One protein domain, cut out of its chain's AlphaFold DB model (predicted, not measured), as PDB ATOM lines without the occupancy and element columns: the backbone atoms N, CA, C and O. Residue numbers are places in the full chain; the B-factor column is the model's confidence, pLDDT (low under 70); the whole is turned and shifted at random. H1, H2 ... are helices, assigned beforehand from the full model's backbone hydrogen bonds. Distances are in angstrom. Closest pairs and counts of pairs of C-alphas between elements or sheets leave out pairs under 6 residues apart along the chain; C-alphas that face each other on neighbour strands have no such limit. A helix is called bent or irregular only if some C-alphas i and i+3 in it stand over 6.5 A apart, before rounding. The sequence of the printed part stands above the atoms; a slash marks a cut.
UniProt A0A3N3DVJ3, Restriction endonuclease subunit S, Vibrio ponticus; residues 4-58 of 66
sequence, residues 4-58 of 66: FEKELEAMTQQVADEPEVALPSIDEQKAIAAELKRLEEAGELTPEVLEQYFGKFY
ATOM      1  N   PHE A   4     -10.178 -35.532 -49.865       89.12
ATOM      2  CA  PHE A   4      -8.972 -36.314 -49.577       89.12
ATOM      3  C   PHE A   4      -7.686 -35.680 -50.133       89.12
ATOM      4  O   PHE A   4      -6.652 -35.695 -49.476       89.12
ATOM      5  N   GLU A   5      -7.734 -35.105 -51.339       85.94
ATOM      6  CA  GLU A   5      -6.554 -34.471 -51.952       85.94
ATOM      7  C   GLU A   5      -6.134 -33.223 -51.169       85.94
ATOM      8  O   GLU A   5      -4.943 -32.996 -50.984       85.94
ATOM      9  N   LYS A   6      -7.104 -32.456 -50.652       87.06
ATOM     10  CA  LYS A   6      -6.840 -31.281 -49.807       87.06
ATOM     11  C   LYS A   6      -6.262 -31.660 -48.447       87.06
ATOM     12  O   LYS A   6      -5.387 -30.966 -47.942       87.06
ATOM     13  N   GLU A   7      -6.764 -32.735 -47.846       85.44
ATOM     14  CA  GLU A   7      -6.253 -33.244 -46.571       85.44
ATOM     15  C   GLU A   7      -4.821 -33.769 -46.725       85.44
ATOM     16  O   GLU A   7      -3.945 -33.413 -45.939       85.44
ATOM     17  N   LEU A   8      -4.552 -34.520 -47.798       87.50
ATOM     18  CA  LEU A   8      -3.207 -34.988 -48.124       87.50
ATOM     19  C   LEU A   8      -2.244 -33.816 -48.374       87.50
ATOM     20  O   LEU A   8      -1.132 -33.817 -47.853       87.50
ATOM     21  N   GLU A   9      -2.674 -32.801 -49.124       85.69
ATOM     22  CA  GLU A   9      -1.881 -31.594 -49.374       85.69
ATOM     23  C   GLU A   9      -1.543 -30.860 -48.062       85.69
ATOM     24  O   GLU A   9      -0.375 -30.542 -47.819       85.69
ATOM     25  N   ALA A  10      -2.523 -30.696 -47.165       84.75
ATOM     26  CA  ALA A  10      -2.316 -30.091 -45.850       84.75
ATOM     27  C   ALA A  10      -1.325 -30.889 -44.980       84.75
ATOM     28  O   ALA A  10      -0.465 -30.293 -44.333       84.75
ATOM     29  N   MET A  11      -1.390 -32.226 -44.999       81.12
ATOM     30  CA  MET A  11      -0.422 -33.076 -44.292       81.12
ATOM     31  C   MET A  11       0.992 -32.936 -44.867       81.12
ATOM     32  O   MET A  11       1.957 -32.827 -44.114       81.12
ATOM     33  N   THR A  12       1.139 -32.909 -46.196       80.69
ATOM     34  CA  THR A  12       2.465 -32.773 -46.825       80.69
ATOM     35  C   THR A  12       3.117 -31.420 -46.540       80.69
ATOM     36  O   THR A  12       4.322 -31.372 -46.312       80.69
ATOM     37  N   GLN A  13       2.333 -30.339 -46.489       78.50
ATOM     38  CA  GLN A  13       2.826 -29.011 -46.111       78.50
ATOM     39  C   GLN A  13       3.285 -28.968 -44.650       78.50
ATOM     40  O   GLN A  13       4.348 -28.430 -44.368       78.50
ATOM     41  N   GLN A  14       2.546 -29.603 -43.734       71.75
ATOM     42  CA  GLN A  14       2.936 -29.670 -42.321       71.75
ATOM     43  C   GLN A  14       4.278 -30.381 -42.105       71.75
ATOM     44  O   GLN A  14       5.077 -29.915 -41.302       71.75
ATOM     45  N   VAL A  15       4.545 -31.473 -42.832       71.81
ATOM     46  CA  VAL A  15       5.830 -32.194 -42.752       71.81
ATOM     47  C   VAL A  15       6.964 -31.397 -43.406       71.81
ATOM     48  O   VAL A  15       8.091 -31.431 -42.924       71.81
ATOM     49  N   ALA A  16       6.681 -30.667 -44.489       68.69
ATOM     50  CA  ALA A  16       7.681 -29.859 -45.188       68.69
ATOM     51  C   ALA A  16       8.152 -28.633 -44.383       68.69
ATOM     52  O   ALA A  16       9.276 -28.175 -44.582       68.69
ATOM     53  N   ASP A  17       7.309 -28.111 -43.487       69.12
ATOM     54  CA  ASP A  17       7.621 -26.954 -42.640       69.12
ATOM     55  C   ASP A  17       8.365 -27.329 -41.339       69.12
ATOM     56  O   ASP A  17       8.818 -26.438 -40.610       69.12
ATOM     57  N   GLU A  18       8.520 -28.623 -41.021       70.62
ATOM     58  CA  GLU A  18       9.321 -29.049 -39.870       70.62
ATOM     59  C   GLU A  18      10.826 -28.914 -40.178       70.62
ATOM     60  O   GLU A  18      11.309 -29.435 -41.185       70.62
ATOM     61  N   PRO A  19      11.606 -28.215 -39.329       74.00
ATOM     62  CA  PRO A  19      13.032 -28.057 -39.563       74.00
ATOM     63  C   PRO A  19      13.740 -29.410 -39.455       74.00
ATOM     64  O   PRO A  19      13.683 -30.062 -38.411       74.00
ATOM     65  N   GLU A  20      14.462 -29.803 -40.507       76.56
ATOM     66  CA  GLU A  20      15.312 -30.993 -40.468       76.56
ATOM     67  C   GLU A  20      16.375 -30.849 -39.373       76.56
ATOM     68  O   GLU A  20      17.241 -29.969 -39.408       76.56
ATOM     69  N   VAL A  21      16.331 -31.750 -38.394       82.44
ATOM     70  CA  VAL A  21      17.373 -31.853 -37.376       82.44
ATOM     71  C   VAL A  21      18.447 -32.796 -37.892       82.44
ATOM     72  O   VAL A  21      18.229 -33.998 -38.042       82.44
ATOM     73  N   ALA A  22      19.630 -32.245 -38.163       86.25
ATOM     74  CA  ALA A  22      20.763 -33.035 -38.619       86.25
ATOM     75  C   ALA A  22      21.130 -34.111 -37.586       86.25
ATOM     76  O   ALA A  22      21.290 -33.836 -36.390       86.25
ATOM     77  N   LEU A  23      21.300 -35.340 -38.068       88.25
ATOM     78  CA  LEU A  23      21.845 -36.421 -37.258       88.25
ATOM     79  C   LEU A  23      23.325 -36.142 -36.940       88.25
ATOM     80  O   LEU A  23      24.044 -35.604 -37.786       88.25
ATOM     81  N   PRO A  24      23.806 -36.526 -35.744       90.69
ATOM     82  CA  PRO A  24      25.215 -36.411 -35.398       90.69
ATOM     83  C   PRO A  24      26.064 -37.303 -36.310       90.69
ATOM     84  O   PRO A  24      25.610 -38.346 -36.787       90.69
ATOM     85  N   SER A  25      27.317 -36.920 -36.530       96.12
ATOM     86  CA  SER A  25      28.303 -37.725 -37.256       96.12
ATOM     87  C   SER A  25      28.612 -39.044 -36.535       96.12
ATOM     88  O   SER A  25      28.326 -39.213 -35.352       96.12
ATOM     89  N   ILE A  26      29.247 -39.997 -37.226       97.19
ATOM     90  CA  ILE A  26      29.604 -41.302 -36.638       97.19
ATOM     91  C   ILE A  26      30.525 -41.165 -35.419       97.19
ATOM     92  O   ILE A  26      30.385 -41.921 -34.457       97.19
ATOM     93  N   ASP A  27      31.457 -40.216 -35.436       97.94
ATOM     94  CA  ASP A  27      32.371 -40.018 -34.311       97.94
ATOM     95  C   ASP A  27      31.654 -39.378 -33.115       97.94
ATOM     96  O   ASP A  27      31.856 -39.806 -31.978       97.94
ATOM     97  N   GLU A  28      30.726 -38.448 -33.360       96.31
ATOM     98  CA  GLU A  28      29.852 -37.898 -32.317       96.31
ATOM     99  C   GLU A  28      28.914 -38.966 -31.738       96.31
ATOM    100  O   GLU A  28      28.780 -39.066 -30.521       96.31
ATOM    101  N   GLN A  29      28.321 -39.822 -32.575       95.75
ATOM    102  CA  GLN A  29      27.489 -40.943 -32.127       95.75
ATOM    103  C   GLN A  29      28.263 -41.892 -31.203       95.75
ATOM    104  O   GLN A  29      27.743 -42.313 -30.170       95.75
ATOM    105  N   LYS A  30      29.523 -42.205 -31.536       97.69
ATOM    106  CA  LYS A  30      30.391 -43.026 -30.677       97.69
ATOM    107  C   LYS A  30      30.687 -42.344 -29.343       97.69
ATOM    108  O   LYS A  30      30.663 -43.021 -28.318       97.69
ATOM    109  N   ALA A  31      30.957 -41.038 -29.349       97.88
ATOM    110  CA  ALA A  31      31.204 -40.275 -28.127       97.88
ATOM    111  C   ALA A  31      29.966 -40.251 -27.217       97.88
ATOM    112  O   ALA A  31      30.079 -40.520 -26.022       97.88
ATOM    113  N   ILE A  32      28.780 -40.030 -27.795       96.31
ATOM    114  CA  ILE A  32      27.499 -40.101 -27.082       96.31
ATOM    115  C   ILE A  32      27.312 -41.496 -26.474       96.31
ATOM    116  O   ILE A  32      27.056 -41.616 -25.281       96.31
ATOM    117  N   ALA A  33      27.509 -42.563 -27.252       97.25
ATOM    118  CA  ALA A  33      27.354 -43.930 -26.759       97.25
ATOM    119  C   ALA A  33      28.333 -44.281 -25.622       97.25
ATOM    120  O   ALA A  33      27.969 -45.020 -24.709       97.25
ATOM    121  N   ALA A  34      29.569 -43.781 -25.673       98.31
ATOM    122  CA  ALA A  34      30.544 -43.980 -24.602       98.31
ATOM    123  C   ALA A  34      30.116 -43.276 -23.303       98.31
ATOM    124  O   ALA A  34      30.203 -43.872 -22.232       98.31
ATOM    125  N   GLU A  35      29.609 -42.046 -23.402       97.88
ATOM    126  CA  GLU A  35      29.146 -41.284 -22.240       97.88
ATOM    127  C   GLU A  35      27.893 -41.900 -21.608       97.88
ATOM    128  O   GLU A  35      27.836 -42.064 -20.391       97.88
ATOM    129  N   LEU A  36      26.924 -42.330 -22.421       97.75
ATOM    130  CA  LEU A  36      25.721 -42.999 -21.916       97.75
ATOM    131  C   LEU A  36      26.056 -44.295 -21.166       97.75
ATOM    132  O   LEU A  36      25.482 -44.545 -20.110       97.75
ATOM    133  N   LYS A  37      27.028 -45.080 -21.648       98.06
ATOM    134  CA  LYS A  37      27.517 -46.275 -20.934       98.06
ATOM    135  C   LYS A  37      28.170 -45.928 -19.600       98.06
ATOM    136  O   LYS A  37      27.900 -46.588 -18.604       98.06
ATOM    137  N   ARG A  38      28.998 -44.879 -19.562       98.31
ATOM    138  CA  ARG A  38      29.620 -44.398 -18.317       98.31
ATOM    139  C   ARG A  38      28.557 -44.022 -17.280       98.31
ATOM    140  O   ARG A  38      28.699 -44.354 -16.107       98.31
ATOM    141  N   LEU A  39      27.507 -43.327 -17.713       98.12
ATOM    142  CA  LEU A  39      26.385 -42.934 -16.860       98.12
ATOM    143  C   LEU A  39      25.561 -44.145 -16.401       98.12
ATOM    144  O   LEU A  39      25.148 -44.190 -15.246       98.12
ATOM    145  N   GLU A  40      25.346 -45.135 -17.271       97.06
ATOM    146  CA  GLU A  40      24.660 -46.386 -16.928       97.06
ATOM    147  C   GLU A  40      25.418 -47.154 -15.837       97.06
ATOM    148  O   GLU A  40      24.835 -47.514 -14.815       97.06
ATOM    149  N   GLU A  41      26.731 -47.332 -16.003       98.25
ATOM    150  CA  GLU A  41      27.601 -47.996 -15.023       98.25
ATOM    151  C   GLU A  41      27.649 -47.254 -13.678       98.25
ATOM    152  O   GLU A  41      27.750 -47.884 -12.623       98.25
ATOM    153  N   ALA A  42      27.548 -45.922 -13.703       97.75
ATOM    154  CA  ALA A  42      27.478 -45.085 -12.509       97.75
ATOM    155  C   ALA A  42      26.082 -45.058 -11.850       97.75
ATOM    156  O   ALA A  42      25.951 -44.561 -10.732       97.75
ATOM    157  N   GLY A  43      25.040 -45.579 -12.512       97.44
ATOM    158  CA  GLY A  43      23.649 -45.457 -12.062       97.44
ATOM    159  C   GLY A  43      23.071 -44.039 -12.204       97.44
ATOM    160  O   GLY A  43      22.085 -43.710 -11.550       97.44
ATOM    161  N   GLU A  44      23.682 -43.204 -13.043       97.81
ATOM    162  CA  GLU A  44      23.332 -41.796 -13.281       97.81
ATOM    163  C   GLU A  44      22.584 -41.585 -14.610       97.81
ATOM    164  O   GLU A  44      22.225 -40.459 -14.956       97.81
ATOM    165  N   LEU A  45      22.343 -42.653 -15.379       97.00
ATOM    166  CA  LEU A  45      21.602 -42.577 -16.637       97.00
ATOM    167  C   LEU A  45      20.094 -42.430 -16.376       97.00
ATOM    168  O   LEU A  45      19.376 -43.422 -16.248       97.00
ATOM    169  N   THR A  46      19.611 -41.187 -16.301       95.75
ATOM    170  CA  THR A  46      18.185 -40.878 -16.100       95.75
ATOM    171  C   THR A  46      17.469 -40.528 -17.416       95.75
ATOM    172  O   THR A  46      18.126 -40.174 -18.404       95.75
ATOM    173  N   PRO A  47      16.122 -40.583 -17.460       94.19
ATOM    174  CA  PRO A  47      15.348 -40.131 -18.619       94.19
ATOM    175  C   PRO A  47      15.651 -38.684 -19.025       94.19
ATOM    176  O   PRO A  47      15.789 -38.394 -20.209       94.19
ATOM    177  N   GLU A  48      15.837 -37.792 -18.052       93.81
ATOM    178  CA  GLU A  48      16.160 -36.380 -18.286       93.81
ATOM    179  C   GLU A  48      17.538 -36.211 -18.941       93.81
ATOM    180  O   GLU A  48      17.752 -35.283 -19.721       93.81
ATOM    181  N   VAL A  49      18.488 -37.105 -18.644       94.38
ATOM    182  CA  VAL A  49      19.796 -37.126 -19.311       94.38
ATOM    183  C   VAL A  49      19.657 -37.642 -20.742       94.38
ATOM    184  O   VAL A  49      20.214 -37.044 -21.659       94.38
ATOM    185  N   LEU A  50      18.870 -38.697 -20.968       93.06
ATOM    186  CA  LEU A  50      18.590 -39.209 -22.314       93.06
ATOM    187  C   LEU A  50      17.915 -38.153 -23.205       93.06
ATOM    188  O   LEU A  50      18.278 -38.009 -24.375       93.06
ATOM    189  N   GLU A  51      16.991 -37.368 -22.655       91.50
ATOM    190  CA  GLU A  51      16.281 -36.314 -23.385       91.50
ATOM    191  C   GLU A  51      17.225 -35.225 -23.924       91.50
ATOM    192  O   GLU A  51      16.986 -34.670 -24.992       91.50
ATOM    193  N   GLN A  52      18.368 -34.978 -23.283       91.19
ATOM    194  CA  GLN A  52      19.362 -34.027 -23.802       91.19
ATOM    195  C   GLN A  52      19.999 -34.496 -25.121       91.19
ATOM    196  O   GLN A  52      20.385 -33.675 -25.958       91.19
ATOM    197  N   TYR A  53      20.094 -35.813 -25.329       91.06
ATOM    198  CA  TYR A  53      20.653 -36.399 -26.549       91.06
ATOM    199  C   TYR A  53      19.583 -36.641 -27.616       91.06
ATOM    200  O   TYR A  53      19.845 -36.389 -28.795       91.06
ATOM    201  N   PHE A  54      18.390 -37.090 -27.210       89.75
ATOM    202  CA  PHE A  54      17.338 -37.549 -28.122       89.75
ATOM    203  C   PHE A  54      16.143 -36.599 -28.264       89.75
ATOM    204  O   PHE A  54      15.461 -36.648 -29.282       89.75
ATOM    205  N   GLY A  55      15.927 -35.689 -27.308       83.75
ATOM    206  CA  GLY A  55      14.798 -34.747 -27.243       83.75
ATOM    207  C   GLY A  55      14.580 -33.954 -28.531       83.75
ATOM    208  O   GLY A  55      13.458 -33.754 -28.980       83.75
ATOM    209  N   LYS A  56      15.681 -33.573 -29.183       79.06
ATOM    210  CA  LYS A  56      15.685 -32.826 -30.449       79.06
ATOM    211  C   LYS A  56      15.237 -33.626 -31.678       79.06
ATOM    212  O   LYS A  56      15.037 -33.018 -32.718       79.06
ATOM    213  N   PHE A  57      15.124 -34.950 -31.586       78.25
ATOM    214  CA  PHE A  57      14.666 -35.807 -32.687       78.25
ATOM    215  C   PHE A  57      13.207 -36.242 -32.537       78.25
ATOM    216  O   PHE A  57      12.680 -36.880 -33.444       78.25
ATOM    217  N   TYR A  58      12.548 -35.907 -31.425       71.56
ATOM    218  CA  TYR A  58      11.119 -36.151 -31.281       71.56
ATOM    219  C   TYR A  58      10.340 -35.158 -32.146       71.56
ATOM    220  O   TYR A  58      10.454 -33.942 -31.971       71.56
TER     221      TYR A  58
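This is residues 4 to 58 of the 66 residues of the protein "Restriction endonuclease subunit S" of Vibrio ponticus (UniProt A0A3N3DVJ3). Two helices, H2 and H3, lie loosely side by side and run opposite ways, and a first helix, H1, sticks out from them as a free arm. Residues 4 to 19, of which 4 to 16 belong to H1, make up this arm, and it gives the printed part its length; no other part packs on it. The 55 printed residues hold three named helices, in the order H1, H2, H3 along the chain, and no named strand, and the class is all helix. The whole is extended, with a radius of gyration of the C-alphas of 17.2 A, and the C-alphas span 53 by 23 by 13 A along their three main axes.

H1 is residues 4 to 16 and begins at C-alpha 4, at (-8.972, -36.314, -49.577); it is 18.4 A from first to last C-alpha. H2, the longest helix by residues, is residues 26 to 42 and measures 24.5 A, from C-alpha 26 at (29.604, -41.302, -36.638) to C-alpha 42 at (27.478, -45.085, -12.509). H3 is residues 47 to 57, measures 14.7 A and ends at C-alpha 57, at (14.666, -35.807, -32.687). H3 is irregular: C-alphas 53 and 56 are 7.3 A apart.

H1 touches no helix and is apart from both H2 and H3. H2 and H3 are close but not clearly touching, with 1 pair of C-alphas within 8 A. Their closest C-alphas, those of Ile 32 and Tyr 53, are 7.8 A apart, and their centres are 13.1 A apart. Their lines stand at a shallow tilt of 17 degrees, and they run opposite ways. In H1 and H2 every O i to N i+4 pair is within hydrogen-bond range. In H3 this holds for 3 of 7 such pairs, and 4 of 8 O i to N i+3 pairs are within range.

The two C-alphas farthest apart, those of Glu 5 and Ala 42, are 53.2 A apart, and the C-alphas of Phe 4 and Tyr 58, first and last of the printed part, are 27.2 A apart. Without residues 4 to 19, the other 39 residues span 33 by 21 by 8 A, with a radius of gyration of 10.8 A. The printed part has no cut. The link from H1 to H2, with 9 residues, is short, the link from H2 to H3, with 4 residues, is tight, and no link is long. The mean pLDDT of the printed part is 88.9, and residues 16 to 17 are under 70.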